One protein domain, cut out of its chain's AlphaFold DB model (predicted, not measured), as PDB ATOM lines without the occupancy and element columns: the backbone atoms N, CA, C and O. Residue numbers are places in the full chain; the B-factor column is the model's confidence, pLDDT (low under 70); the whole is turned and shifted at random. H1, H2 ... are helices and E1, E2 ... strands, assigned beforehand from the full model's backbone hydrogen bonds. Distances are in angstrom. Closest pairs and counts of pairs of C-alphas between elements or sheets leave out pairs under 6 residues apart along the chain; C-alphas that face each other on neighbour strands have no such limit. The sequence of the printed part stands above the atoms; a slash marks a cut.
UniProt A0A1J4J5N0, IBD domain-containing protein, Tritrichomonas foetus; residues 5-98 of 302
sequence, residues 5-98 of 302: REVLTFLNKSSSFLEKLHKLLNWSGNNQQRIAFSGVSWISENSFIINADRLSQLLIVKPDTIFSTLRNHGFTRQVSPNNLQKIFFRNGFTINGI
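Overview. This is residues 5 to 98 of the 302 residues of the protein "IBD domain-containing protein" of Tritrichomonas foetus (UniProt A0A1J4J5N0). A small twisted sheet of four short strands has helices packed on it: H2 sits near the middle of the domain and packs on the edge strand E1, and H5 packs on the part of the sheet toward E3. H1 folds against the side of H2 away from the sheet and makes one end of the longest axis; the loop of the E3 and E4 hairpin makes the other, while H3 and H4 link up beside the core. The 94 printed residues hold five named helices and four named strands, in the order H1 H2 H3 E1 E2 H4 H5 E3 E4; the class is mixed, helices and strands. The sheet runs E1 E2 E4 E3, antiparallel throughout. The whole is compact, with a radius of gyration of the C-alphas of 12.3 A and spans of 36 by 29 by 27 A.

Arrangement. Start at H1, residues 5 to 13; it touches H2, residues 17 to 28, at Leu 11 and Lys 20, their closest C-alphas, 5.5 A apart, a helical hairpin. With residues 24 to 28 alone, H2 touches H3, residues 32 to 38, in a second helical hairpin, closest at C-alphas 28 and 34, 4.9 A. H2 is on the sheet and stands up from it at 51 degrees; its closest C-alpha pair with E1, residues 40 to 42, is Leu 25 and Ser 41, 5.3 A. H3 only grazes the sheet. E1 forms a hairpin with E2, residues 47 to 50, where N 49 and O 41 are 2.9 A apart. Next, H4, residues 52 to 59, touches H3 at C-alphas 38 and 55, 5.8 A, at a steep tilt of 67 degrees. H4 touches H5, residues 63 to 72, at C-alphas 52 and 63, 5.0 A, about perpendicular at 88 degrees. H5 is on the sheet, with 9 pairs of C-alphas within 10 A. E4, residues 86 to 89, is the neighbour of E2, with N 88 and O 48 2.8 A apart, and of E3, residues 76 to 79, with N 78 and O 87 2.8 A apart. E2, H4, H5 and E3 form a split strand-helix-strand unit, two strands running the same way with E4 between them, its crossover right-handed. The domain has two layers, a sheet with helices on one face: H2 and H5 are on one face of the sheet E1 E2 E4 E3. Every O i to N i+4 pair is within hydrogen-bond range in H1, H2, H3 and H5; in H4 it is 3 of 4.

Along the chain. Find C-alpha 5 at (28.629, -15.912, -37.731), where H1 begins its 12.5 A. H2 covers 16.3 A, H3 9.8 A, E1 7.2 A, E2 10.4 A, H4 10.1 A, H5 14.5 A and E3 10.0 A. E4 covers 10.2 A and ends at C-alpha 89, (28.921, -43.088, -33.522).

Size, cuts and confidence. The C-alphas of Lys 13 and Asn 82 are the two farthest apart, at 37.3 A. The printed part has no cut, and no link is long. Residues 93 to 94 pair with 97 to 98, antiparallel. The mean pLDDT of the printed part is 92.0, and residue 83 is under 70.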
ATOM      1  N   ARG A   5      29.645 -16.749 -38.401       89.25
ATOM      2  CA  ARG A   5      28.629 -15.912 -37.731       89.25
ATOM      3  C   ARG A   5      27.227 -16.531 -37.759       89.25
ATOM      4  O   ARG A   5      26.490 -16.421 -36.779       89.25
ATOM      5  N   GLU A   6      26.860 -17.186 -38.856       90.94
ATOM      6  CA  GLU A   6      25.562 -17.857 -38.998       90.94
ATOM      7  C   GLU A   6      25.497 -19.084 -38.087       90.94
ATOM      8  O   GLU A   6      24.496 -19.298 -37.405       90.94
ATOM      9  N   VAL A   7      26.604 -19.828 -37.995       90.88
ATOM     10  CA  VAL A   7      26.738 -20.963 -37.074       90.88
ATOM     11  C   VAL A   7      26.602 -20.510 -35.628       90.88
ATOM     12  O   VAL A   7      25.781 -21.066 -34.911       90.88
ATOM     13  N   LEU A   8      27.318 -19.467 -35.200       88.75
ATOM     14  CA  LEU A   8      27.181 -18.922 -33.843       88.75
ATOM     15  C   LEU A   8      25.748 -18.481 -33.536       88.75
ATOM     16  O   LEU A   8      25.214 -18.783 -32.470       88.75
ATOM     17  N   THR A   9      25.101 -17.807 -34.488       90.75
ATOM     18  CA  THR A   9      23.703 -17.388 -34.335       90.75
ATOM     19  C   THR A   9      22.784 -18.597 -34.150       90.75
ATOM     20  O   THR A   9      21.883 -18.555 -33.316       90.75
ATOM     21  N   PHE A  10      23.020 -19.684 -34.889       93.12
ATOM     22  CA  PHE A  10      22.286 -20.938 -34.721       93.12
ATOM     23  C   PHE A  10      22.559 -21.593 -33.361       93.12
ATOM     24  O   PHE A  10      21.618 -21.980 -32.673       93.12
ATOM     25  N   LEU A  11      23.824 -21.682 -32.940       90.00
ATOM     26  CA  LEU A  11      24.217 -22.300 -31.668       90.00
ATOM     27  C   LEU A  11      23.588 -21.609 -30.456       90.00
ATOM     28  O   LEU A  11      23.233 -22.280 -29.486       90.00
ATOM     29  N   ASN A  12      23.411 -20.291 -30.529       85.00
ATOM     30  CA  ASN A  12      22.756 -19.513 -29.480       85.00
ATOM     31  C   ASN A  12      21.229 -19.679 -29.473       85.00
ATOM     32  O   ASN A  12      20.607 -19.479 -28.437       85.00
ATOM     33  N   LYS A  13      20.622 -20.031 -30.613       87.94
ATOM     34  CA  LYS A  13      19.165 -20.194 -30.748       87.94
ATOM     35  C   LYS A  13      18.682 -21.616 -30.488       87.94
ATOM     36  O   LYS A  13      17.582 -21.786 -29.975       87.94
ATOM     37  N   SER A  14      19.457 -22.628 -30.872       87.56
ATOM     38  CA  SER A  14      19.071 -24.019 -30.634       87.56
ATOM     39  C   SER A  14      19.134 -24.327 -29.134       87.56
ATOM     40  O   SER A  14      20.074 -23.932 -28.441       87.56
ATOM     41  N   SER A  15      18.138 -25.042 -28.623       82.94
ATOM     42  CA  SER A  15      18.132 -25.576 -27.256       82.94
ATOM     43  C   SER A  15      18.734 -26.983 -27.183       82.94
ATOM     44  O   SER A  15      19.162 -27.415 -26.117       82.94
ATOM     45  N   SER A  16      18.817 -27.694 -28.312       91.69
ATOM     46  CA  SER A  16      19.251 -29.089 -28.367       91.69
ATOM     47  C   SER A  16      20.760 -29.207 -28.556       91.69
ATOM     48  O   SER A  16      21.318 -28.767 -29.563       91.69
ATOM     49  N   PHE A  17      21.436 -29.878 -27.621       93.62
ATOM     50  CA  PHE A  17      22.861 -30.193 -27.755       93.62
ATOM     51  C   PHE A  17      23.167 -30.956 -29.056       93.62
ATOM     52  O   PHE A  17      24.158 -30.662 -29.724       93.62
ATOM     53  N   LEU A  18      22.309 -31.906 -29.449       95.06
ATOM     54  CA  LEU A  18      22.532 -32.729 -30.641       95.06
ATOM     55  C   LEU A  18      22.476 -31.915 -31.931       95.06
ATOM     56  O   LEU A  18      23.294 -32.135 -32.819       95.06
ATOM     57  N   GLU A  19      21.555 -30.958 -32.021       95.50
ATOM     58  CA  GLU A  19      21.469 -30.057 -33.171       95.50
ATOM     59  C   GLU A  19      22.689 -29.141 -33.249       95.50
ATOM     60  O   GLU A  19      23.261 -28.964 -34.324       95.50
ATOM     61  N   LYS A  20      23.130 -28.597 -32.106       95.94
ATOM     62  CA  LYS A  20      24.353 -27.784 -32.026       95.94
ATOM     63  C   LYS A  20      25.573 -28.564 -32.499       95.94
ATOM     64  O   LYS A  20      26.335 -28.077 -33.335       95.94
ATOM     65  N   LEU A  21      25.738 -29.784 -31.989       97.19
ATOM     66  CA  LEU A  21      26.837 -30.669 -32.354       97.19
ATOM     67  C   LEU A  21      26.795 -31.030 -33.843       97.19
ATOM     68  O   LEU A  21      27.811 -30.926 -34.525       97.19
ATOM     69  N   HIS A  22      25.625 -31.405 -34.364       96.94
ATOM     70  CA  HIS A  22      25.440 -31.749 -35.774       96.94
ATOM     71  C   HIS A  22      25.749 -30.571 -36.701       96.94
ATOM     72  O   HIS A  22      26.505 -30.716 -37.663       96.94
ATOM     73  N   LYS A  23      25.266 -29.370 -36.358       96.56
ATOM     74  CA  LYS A  23      25.568 -28.143 -37.101       96.56
ATOM     75  C   LYS A  23      27.067 -27.842 -37.114       96.56
ATOM     76  O   LYS A  23      27.606 -27.512 -38.169       96.56
ATOM     77  N   LEU A  24      27.749 -27.987 -35.975       97.06
ATOM     78  CA  LEU A  24      29.200 -27.795 -35.875       97.06
ATOM     79  C   LEU A  24      29.983 -28.829 -36.686       97.06
ATOM     80  O   LEU A  24      30.947 -28.460 -37.357       97.06
ATOM     81  N   LEU A  25      29.570 -30.094 -36.658       97.31
ATOM     82  CA  LEU A  25      30.179 -31.163 -37.447       97.31
ATOM     83  C   LEU A  25      30.055 -30.888 -38.951       97.31
ATOM     84  O   LEU A  25      31.054 -30.938 -39.668       97.31
ATOM     85  N   ASN A  26      28.863 -30.502 -39.412       96.81
ATOM     86  CA  ASN A  26      28.612 -30.174 -40.817       96.81
ATOM     87  C   ASN A  26      29.345 -28.908 -41.269       96.81
ATOM     88  O   ASN A  26      29.892 -28.867 -42.371       96.81
ATOM     89  N   TRP A  27      29.409 -27.884 -40.416       96.69
ATOM     90  CA  TRP A  27      30.181 -26.681 -40.711       96.69
ATOM     91  C   TRP A  27      31.687 -26.958 -40.781       96.69
ATOM     92  O   TRP A  27      32.374 -26.423 -41.660       96.69
ATOM     93  N   SER A  28      32.201 -27.785 -39.865       96.75
ATOM     94  CA  SER A  28      33.623 -28.133 -39.811       96.75
ATOM     95  C   SER A  28      34.025 -28.968 -41.022       96.75
ATOM     96  O   SER A  28      35.023 -28.656 -41.679       96.75
ATOM     97  N   GLY A  29      33.219 -29.985 -41.352       93.69
ATOM     98  CA  GLY A  29      33.493 -30.927 -42.432       93.69
ATOM     99  C   GLY A  29      34.924 -31.464 -42.347       93.69
ATOM    100  O   GLY A  29      35.391 -31.833 -41.268       93.69
ATOM    101  N   ASN A  30      35.631 -31.416 -43.479       93.12
ATOM    102  CA  ASN A  30      37.045 -31.798 -43.602       93.12
ATOM    103  C   ASN A  30      38.004 -30.587 -43.590       93.12
ATOM    104  O   ASN A  30      39.173 -30.710 -43.957       93.12
ATOM    105  N   ASN A  31      37.533 -29.390 -43.219       96.00
ATOM    106  CA  ASN A  31      38.370 -28.191 -43.215       96.00
ATOM    107  C   ASN A  31      39.216 -28.126 -41.933       96.00
ATOM    108  O   ASN A  31      38.697 -27.835 -40.859       96.00
ATOM    109  N   GLN A  32      40.531 -28.325 -42.052       94.69
ATOM    110  CA  GLN A  32      41.446 -28.387 -40.903       94.69
ATOM    111  C   GLN A  32      41.401 -27.156 -39.986       94.69
ATOM    112  O   GLN A  32      41.481 -27.311 -38.772       94.69
ATOM    113  N   GLN A  33      41.232 -25.947 -40.530       94.06
ATOM    114  CA  GLN A  33      41.141 -24.735 -39.708       94.06
ATOM    115  C   GLN A  33      39.857 -24.725 -38.876       94.06
ATOM    116  O   GLN A  33      39.885 -24.398 -37.690       94.06
ATOM    117  N   ARG A  34      38.734 -25.131 -39.480       96.56
ATOM    118  CA  ARG A  34      37.455 -25.228 -38.769       96.56
ATOM    119  C   ARG A  34      37.478 -26.326 -37.722       96.56
ATOM    120  O   ARG A  34      36.977 -26.096 -36.635       96.56
ATOM    121  N   ILE A  35      38.109 -27.462 -38.018       96.12
ATOM    122  CA  ILE A  35      38.286 -28.572 -37.070       96.12
ATOM    123  C   ILE A  35      39.169 -28.144 -35.894       96.12
ATOM    124  O   ILE A  35      38.830 -28.411 -34.746       96.12
ATOM    125  N   ALA A  36      40.285 -27.456 -36.154       92.75
ATOM    126  CA  ALA A  36      41.165 -26.950 -35.098       92.75
ATOM    127  C   ALA A  36      40.442 -25.956 -34.173       92.75
ATOM    128  O   ALA A  36      40.714 -25.912 -32.974       92.75
ATOM    129  N   PHE A  37      39.510 -25.185 -34.736       93.75
ATOM    130  CA  PHE A  37      38.687 -24.236 -34.005       93.75
ATOM    131  C   PHE A  37      37.539 -24.911 -33.232       93.75
ATOM    132  O   PHE A  37      37.372 -24.657 -32.043       93.75
ATOM    133  N   SER A  38      36.753 -25.770 -33.887       95.44
ATOM    134  CA  SER A  38      35.552 -26.393 -33.314       95.44
ATOM    135  C   SER A  38      35.840 -27.585 -32.413       95.44
ATOM    136  O   SER A  38      35.055 -27.908 -31.524       95.44
ATOM    137  N   GLY A  39      36.952 -28.268 -32.672       95.75
ATOM    138  CA  GLY A  39      37.278 -29.542 -32.063       95.75
ATOM    139  C   GLY A  39      36.455 -30.716 -32.584       95.75
ATOM    140  O   GLY A  39      36.536 -31.778 -31.980       95.75
ATOM    141  N   VAL A  40      35.664 -30.585 -33.653       96.94
ATOM    142  CA  VAL A  40      34.811 -31.681 -34.143       96.94
ATOM    143  C   VAL A  40      34.964 -31.909 -35.644       96.94
ATOM    144  O   VAL A  40      35.176 -30.968 -36.408       96.94
ATOM    145  N   SER A  41      34.861 -33.165 -36.078       96.88
ATOM    146  CA  SER A  41      34.907 -33.530 -37.501       96.88
ATOM    147  C   SER A  41      34.284 -34.898 -37.752       96.88
ATOM    148  O   SER A  41      34.447 -35.805 -36.934       96.88
ATOM    149  N   TRP A  42      33.609 -35.054 -38.892       97.19
ATOM    150  CA  TRP A  42      33.172 -36.358 -39.388       97.19
ATOM    151  C   TRP A  42      34.376 -37.190 -39.850       97.19
ATOM    152  O   TRP A  42      35.254 -36.689 -40.545       97.19
ATOM    153  N   ILE A  43      34.399 -38.472 -39.486       94.25
ATOM    154  CA  ILE A  43      35.360 -39.463 -40.000       94.25
ATOM    155  C   ILE A  43      34.705 -40.291 -41.107       94.25
ATOM    156  O   ILE A  43      35.331 -40.620 -42.110       94.25
ATOM    157  N   SER A  44      33.433 -40.633 -40.911       94.44
ATOM    158  CA  SER A  44      32.589 -41.347 -41.866       94.44
ATOM    159  C   SER A  44      31.191 -40.729 -41.880       94.44
ATOM    160  O   SER A  44      30.912 -39.774 -41.158       94.44
ATOM    161  N   GLU A  45      30.286 -41.305 -42.669       94.56
ATOM    162  CA  GLU A  45      28.886 -40.875 -42.737       94.56
ATOM    163  C   GLU A  45      28.163 -40.903 -41.376       94.56
ATOM    164  O   GLU A  45      27.256 -40.106 -41.150       94.56
ATOM    165  N   ASN A  46      28.574 -41.793 -40.467       95.50
ATOM    166  CA  ASN A  46      27.916 -42.056 -39.183       95.50
ATOM    167  C   ASN A  46      28.855 -41.980 -37.965       95.50
ATOM    168  O   ASN A  46      28.442 -42.321 -36.854       95.50
ATOM    169  N   SER A  47      30.114 -41.572 -38.152       95.88
ATOM    170  CA  SER A  47      31.092 -41.492 -37.068       95.88
ATOM    171  C   SER A  47      31.922 -40.218 -37.125       95.88
ATOM    172  O   SER A  47      32.206 -39.684 -38.197       95.88
ATOM    173  N   PHE A  48      32.313 -39.721 -35.958       97.06
ATOM    174  CA  PHE A  48      32.992 -38.441 -35.808       97.06
ATOM    175  C   PHE A  48      33.972 -38.450 -34.634       97.06
ATOM    176  O   PHE A  48      33.911 -39.306 -33.750       97.06
ATOM    177  N   ILE A  49      34.877 -37.475 -34.624       96.06
ATOM    178  CA  ILE A  49      35.794 -37.198 -33.515       96.06
ATOM    179  C   ILE A  49      35.389 -35.940 -32.759       96.06
ATOM    180  O   ILE A  49      34.781 -35.023 -33.318       96.06
ATOM    181  N   ILE A  50      35.792 -35.890 -31.488       95.62
ATOM    182  CA  ILE A  50      35.623 -34.726 -30.620       95.62
ATOM    183  C   ILE A  50      36.900 -34.470 -29.816       95.62
ATOM    184  O   ILE A  50      37.408 -35.357 -29.127       95.62
ATOM    185  N   ASN A  51      37.352 -33.222 -29.835       95.25
ATOM    186  CA  ASN A  51      38.190 -32.599 -28.825       95.25
ATOM    187  C   ASN A  51      37.269 -31.837 -27.861       95.25
ATOM    188  O   ASN A  51      36.780 -30.748 -28.170       95.25
ATOM    189  N   ALA A  52      37.002 -32.445 -26.704       93.75
ATOM    190  CA  ALA A  52      36.024 -31.922 -25.758       93.75
ATOM    191  C   ALA A  52      36.461 -30.594 -25.131       93.75
ATOM    192  O   ALA A  52      35.591 -29.795 -24.817       93.75
ATOM    193  N   ASP A  53      37.765 -30.319 -25.023       93.50
ATOM    194  CA  ASP A  53      38.289 -29.059 -24.477       93.50
ATOM    195  C   ASP A  53      38.060 -27.869 -25.414       93.50
ATOM    196  O   ASP A  53      37.957 -26.728 -24.972       93.50
ATOM    197  N   ARG A  54      37.987 -28.115 -26.725       94.81
ATOM    198  CA  ARG A  54      37.635 -27.080 -27.708       94.81
ATOM    199  C   ARG A  54      36.132 -26.904 -27.822       94.81
ATOM    200  O   ARG A  54      35.639 -25.778 -27.818       94.81
ATOM    201  N   LEU A  55      35.403 -28.012 -27.871       95.44
ATOM    202  CA  LEU A  55      33.950 -27.975 -27.963       95.44
ATOM    203  C   LEU A  55      33.312 -27.362 -26.699       95.44
ATOM    204  O   LEU A  55      32.339 -26.619 -26.813       95.44
ATOM    205  N   SER A  56      33.887 -27.613 -25.517       93.88
ATOM    206  CA  SER A  56      33.463 -27.038 -24.232       93.88
ATOM    207  C   SER A  56      33.506 -25.514 -24.229       93.88
ATOM    208  O   SER A  56      32.560 -24.874 -23.779       93.88
ATOM    209  N   GLN A  57      34.563 -24.930 -24.798       92.12
ATOM    210  CA  GLN A  57      34.732 -23.481 -24.913       92.12
ATOM    211  C   GLN A  57      33.655 -22.854 -25.803       92.12
ATOM    212  O   GLN A  57      33.169 -21.767 -25.507       92.12
ATOM    213  N   LEU A  58      33.257 -23.542 -26.878       91.88
ATOM    214  CA  LEU A  58      32.248 -23.039 -27.814       91.88
ATOM    215  C   LEU A  58      30.820 -23.176 -27.301       91.88
ATOM    216  O   LEU A  58      29.982 -22.331 -27.599       91.88
ATOM    217  N   LEU A  59      30.537 -24.251 -26.568       92.44
ATOM    218  CA  LEU A  59      29.204 -24.526 -26.040       92.44
ATOM    219  C   LEU A  59      29.007 -24.016 -24.605       92.44
ATOM    220  O   LEU A  59      27.887 -24.075 -24.111       92.44
ATOM    221  N   ILE A  60      30.065 -23.499 -23.969       91.12
ATOM    222  CA  ILE A  60      30.077 -22.997 -22.585       91.12
ATOM    223  C   ILE A  60      29.592 -24.089 -21.611       91.12
ATOM    224  O   ILE A  60      28.714 -23.892 -20.778       91.12
ATOM    225  N   VAL A  61      30.161 -25.289 -21.748       90.00
ATOM    226  CA  VAL A  61      29.872 -26.466 -20.905       90.00
ATOM    227  C   VAL A  61      31.172 -27.166 -20.542       90.00
ATOM    228  O   VAL A  61      32.124 -27.089 -21.307       90.00
ATOM    229  N   LYS A  62      31.251 -27.882 -19.416       91.50
ATOM    230  CA  LYS A  62      32.474 -28.622 -19.055       91.50
ATOM    231  C   LYS A  62      32.722 -29.794 -20.032       91.50
ATOM    232  O   LYS A  62      31.759 -30.392 -20.522       91.50
ATOM    233  N   PRO A  63      33.987 -30.186 -20.296       92.56
ATOM    234  CA  PRO A  63      34.304 -31.345 -21.141       92.56
ATOM    235  C   PRO A  63      33.619 -32.648 -20.701       92.56
ATOM    236  O   PRO A  63      33.154 -33.418 -21.542       92.56
ATOM    237  N   ASP A  64      33.505 -32.884 -19.392       89.25
ATOM    238  CA  ASP A  64      32.849 -34.085 -18.859       89.25
ATOM    239  C   ASP A  64      31.346 -34.105 -19.141       89.25
ATOM    240  O   ASP A  64      30.804 -35.155 -19.496       89.25
ATOM    241  N   THR A  65      30.691 -32.941 -19.099       90.12
ATOM    242  CA  THR A  65      29.280 -32.793 -19.474       90.12
ATOM    243  C   THR A  65      29.063 -33.222 -20.922       90.12
ATOM    244  O   THR A  65      28.147 -33.988 -21.183       90.12
ATOM    245  N   ILE A  66      29.949 -32.848 -21.854       95.00
ATOM    246  CA  ILE A  66      29.869 -33.283 -23.263       95.00
ATOM    247  C   ILE A  66      29.869 -34.813 -23.361       95.00
ATOM    248  O   ILE A  66      29.038 -35.395 -24.060       95.00
ATOM    249  N   PHE A  67      30.790 -35.481 -22.663       92.69
ATOM    250  CA  PHE A  67      30.865 -36.942 -22.695       92.69
ATOM    251  C   PHE A  67      29.666 -37.610 -22.016       92.69
ATOM    252  O   PHE A  67      29.212 -38.647 -22.512       92.69
ATOM    253  N   SER A  68      29.159 -37.039 -20.919       87.75
ATOM    254  CA  SER A  68      27.923 -37.495 -20.273       87.75
ATOM    255  C   SER A  68      26.745 -37.379 -21.241       87.75
ATOM    256  O   SER A  68      26.097 -38.375 -21.549       87.75
ATOM    257  N   THR A  69      26.551 -36.206 -21.850       92.12
ATOM    258  CA  THR A  69      25.466 -35.940 -22.799       92.12
ATOM    259  C   THR A  69      25.512 -36.871 -24.012       92.12
ATOM    260  O   THR A  69      24.489 -37.433 -24.400       92.12
ATOM    261  N   LEU A  70      26.691 -37.118 -24.593       94.56
ATOM    262  CA  LEU A  70      26.842 -38.089 -25.684       94.56
ATOM    263  C   LEU A  70      26.437 -39.501 -25.252       94.56
ATOM    264  O   LEU A  70      25.709 -40.188 -25.967       94.56
ATOM    265  N   ARG A  71      26.868 -39.937 -24.067       91.00
ATOM    266  CA  ARG A  71      26.484 -41.246 -23.531       91.00
ATOM    267  C   ARG A  71      24.974 -41.334 -23.306       91.00
ATOM    268  O   ARG A  71      24.363 -42.316 -23.717       91.00
ATOM    269  N   ASN A  72      24.378 -40.293 -22.727       86.25
ATOM    270  CA  ASN A  72      22.943 -40.204 -22.448       86.25
ATOM    271  C   ASN A  72      22.106 -40.232 -23.736       86.25
ATOM    272  O   ASN A  72      20.999 -40.763 -23.750       86.25
ATOM    273  N   HIS A  73      22.660 -39.747 -24.848       89.69
ATOM    274  CA  HIS A  73      22.044 -39.841 -26.170       89.69
ATOM    275  C   HIS A  73      22.396 -41.117 -26.950       89.69
ATOM    276  O   HIS A  73      22.113 -41.189 -28.143       89.69
ATOM    277  N   GLY A  74      22.986 -42.130 -26.311       89.88
ATOM    278  CA  GLY A  74      23.233 -43.435 -26.926       89.88
ATOM    279  C   GLY A  74      24.394 -43.463 -27.922       89.88
ATOM    280  O   GLY A  74      24.451 -44.357 -28.767       89.88
ATOM    281  N   PHE A  75      25.320 -42.501 -27.855       94.69
ATOM    282  CA  PHE A  75      26.549 -42.581 -28.639       94.69
ATOM    283  C   PHE A  75      27.484 -43.636 -28.057       94.69
ATOM    284  O   PHE A  75      27.776 -43.653 -26.860       94.69
ATOM    285  N   THR A  76      28.008 -44.484 -28.934       93.88
ATOM    286  CA  THR A  76      29.049 -45.444 -28.583       93.88
ATOM    287  C   THR A  76      30.409 -44.800 -28.801       93.88
ATOM    288  O   THR A  76      30.664 -44.199 -29.845       93.88
ATOM    289  N   ARG A  77      31.289 -44.919 -27.802       93.38
ATOM    290  CA  ARG A  77      32.673 -44.452 -27.886       93.38
ATOM    291  C   ARG A  77      33.578 -45.612 -28.274       93.38
ATOM    292  O   ARG A  77      33.707 -46.567 -27.512       93.38
ATOM    293  N   GLN A  78      34.266 -45.479 -29.397       89.94
ATOM    294  CA  GLN A  78      35.330 -46.377 -29.817       89.94
ATOM    295  C   GLN A  78      36.679 -45.671 -29.676       89.94
ATOM    296  O   GLN A  78      36.820 -44.478 -29.952       89.94
ATOM    297  N   VAL A  79      37.684 -46.404 -29.207       82.44
ATOM    298  CA  VAL A  79      39.062 -45.915 -29.188       82.44
ATOM    299  C   VAL A  79      39.674 -46.234 -30.549       82.44
ATOM    300  O   VAL A  79      39.581 -47.371 -31.011       82.44
ATOM    301  N   SER A  80      40.241 -45.228 -31.216       77.25
ATOM    302  CA  SER A  80      40.973 -45.442 -32.467       77.25
ATOM    303  C   SER A  80      42.110 -46.458 -32.250       77.25
ATOM    304  O   SER A  80      42.737 -46.408 -31.190       77.25
ATOM    305  N   PRO A  81      42.438 -47.330 -33.225       72.38
ATOM    306  CA  PRO A  81      43.525 -48.312 -33.106       72.38
ATOM    307  C   PRO A  81      44.873 -47.701 -32.703       72.38
ATOM    308  O   PRO A  81      45.682 -48.344 -32.044       72.38
ATOM    309  N   ASN A  82      45.089 -46.431 -33.054       76.56
ATOM    310  CA  ASN A  82      46.321 -45.709 -32.751       76.56
ATOM    311  C   ASN A  82      46.266 -44.977 -31.395       76.56
ATOM    312  O   ASN A  82      47.165 -44.204 -31.095       76.56
ATOM    313  N   ASN A  83      45.210 -45.162 -30.592       62.78
ATOM    314  CA  ASN A  83      44.964 -44.536 -29.280       62.78
ATOM    315  C   ASN A  83      44.957 -42.995 -29.227       62.78
ATOM    316  O   ASN A  83      44.807 -42.423 -28.150       62.78
ATOM    317  N   LEU A  84      45.062 -42.297 -30.358       73.31
ATOM    318  CA  LEU A  84      45.170 -40.835 -30.362       73.31
ATOM    319  C   LEU A  84      43.819 -40.112 -30.324       73.31
ATOM    320  O   LEU A  84      43.766 -38.941 -29.953       73.31
ATOM    321  N   GLN A  85      42.724 -40.767 -30.725       81.25
ATOM    322  CA  GLN A  85      41.428 -40.104 -30.888       81.25
ATOM    323  C   GLN A  85      40.261 -40.977 -30.421       81.25
ATOM    324  O   GLN A  85      40.229 -42.192 -30.635       81.25
ATOM    325  N   LYS A  86      39.287 -40.321 -29.781       87.12
ATOM    326  CA  LYS A  86      38.005 -40.907 -29.383       87.12
ATOM    327  C   LYS A  86      37.027 -40.739 -30.545       87.12
ATOM    328  O   LYS A  86      36.750 -39.609 -30.945       87.12
ATOM    329  N   ILE A  87      36.529 -41.855 -31.062       92.50
ATOM    330  CA  ILE A  87      35.554 -41.911 -32.152       92.50
ATOM    331  C   ILE A  87      34.176 -42.144 -31.542       92.50
ATOM    332  O   ILE A  87      34.019 -42.985 -30.656       92.50
ATOM    333  N   PHE A  88      33.181 -41.402 -32.007       95.94
ATOM    334  CA  PHE A  88      31.797 -41.511 -31.569       95.94
ATOM    335  C   PHE A  88      30.909 -41.866 -32.753       95.94
ATOM    336  O   PHE A  88      31.092 -41.335 -33.845       95.94
ATOM    337  N   PHE A  89      29.939 -42.748 -32.531       94.88
ATOM    338  CA  PHE A  89      28.921 -43.088 -33.522       94.88
ATOM    339  C   PHE A  89      27.583 -43.387 -32.841       94.88
ATOM    340  O   PHE A  89      27.542 -43.798 -31.678       94.88
ATOM    341  N   ARG A  90      26.484 -43.172 -33.565       94.06
ATOM    342  CA  ARG A  90      25.117 -43.493 -33.134       94.06
ATOM    343  C   ARG A  90      24.250 -43.737 -34.366       94.06
ATOM    344  O   ARG A  90      24.280 -42.943 -35.302       94.06
ATOM    345  N   ASN A  91      23.433 -44.789 -34.344       91.12
ATOM    346  CA  ASN A  91      22.456 -45.025 -35.408       91.12
ATOM    347  C   ASN A  91      21.484 -43.840 -35.520       91.12
ATOM    348  O   ASN A  91      20.984 -43.342 -34.511       91.12
ATOM    349  N   GLY A  92      21.259 -43.373 -36.747       92.62
ATOM    350  CA  GLY A  92      20.435 -42.198 -37.022       92.62
ATOM    351  C   GLY A  92      21.142 -40.850 -36.845       92.62
ATOM    352  O   GLY A  92      20.577 -39.840 -37.236       92.62
ATOM    353  N   PHE A  93      22.371 -40.787 -36.319       96.06
ATOM    354  CA  PHE A  93      23.150 -39.544 -36.281       96.06
ATOM    355  C   PHE A  93      24.195 -39.556 -37.399       96.06
ATOM    356  O   PHE A  93      25.267 -40.143 -37.256       96.06
ATOM    357  N   THR A  94      23.858 -38.938 -38.531       96.69
ATOM    358  CA  THR A  94      24.659 -38.985 -39.765       96.69
ATOM    359  C   THR A  94      24.965 -37.590 -40.284       96.69
ATOM    360  O   THR A  94      24.311 -36.626 -39.891       96.69
ATOM    361  N   ILE A  95      25.893 -37.464 -41.232       96.38
ATOM    362  CA  ILE A  95      26.175 -36.186 -41.909       96.38
ATOM    363  C   ILE A  95      24.916 -35.548 -42.533       96.38
ATOM    364  O   ILE A  95      24.765 -34.324 -42.533       96.38
ATOM    365  N   ASN A  96      23.973 -36.379 -42.986       96.12
ATOM    366  CA  ASN A  96      22.763 -35.958 -43.691       96.12
ATOM    367  C   ASN A  96      21.603 -35.586 -42.756       96.12
ATOM    368  O   ASN A  96      20.648 -34.950 -43.196       96.12
ATOM    369  N   GLY A  97      21.668 -35.943 -41.471       93.94
ATOM    370  CA  GLY A  97      20.616 -35.594 -40.523       93.94
ATOM    371  C   GLY A  97      20.646 -36.376 -39.216       93.94
ATOM    372  O   GLY A  97      21.471 -37.270 -39.010       93.94
ATOM    373  N   ILE A  98      19.707 -36.012 -38.342       93.19
ATOM    374  CA  ILE A  98      19.474 -36.635 -37.041       93.19
ATOM    375  C   ILE A  98      18.109 -37.328 -37.079       93.19
ATOM    376  O   ILE A  98      17.071 -36.678 -36.976       93.19
TER     377      ILE A  98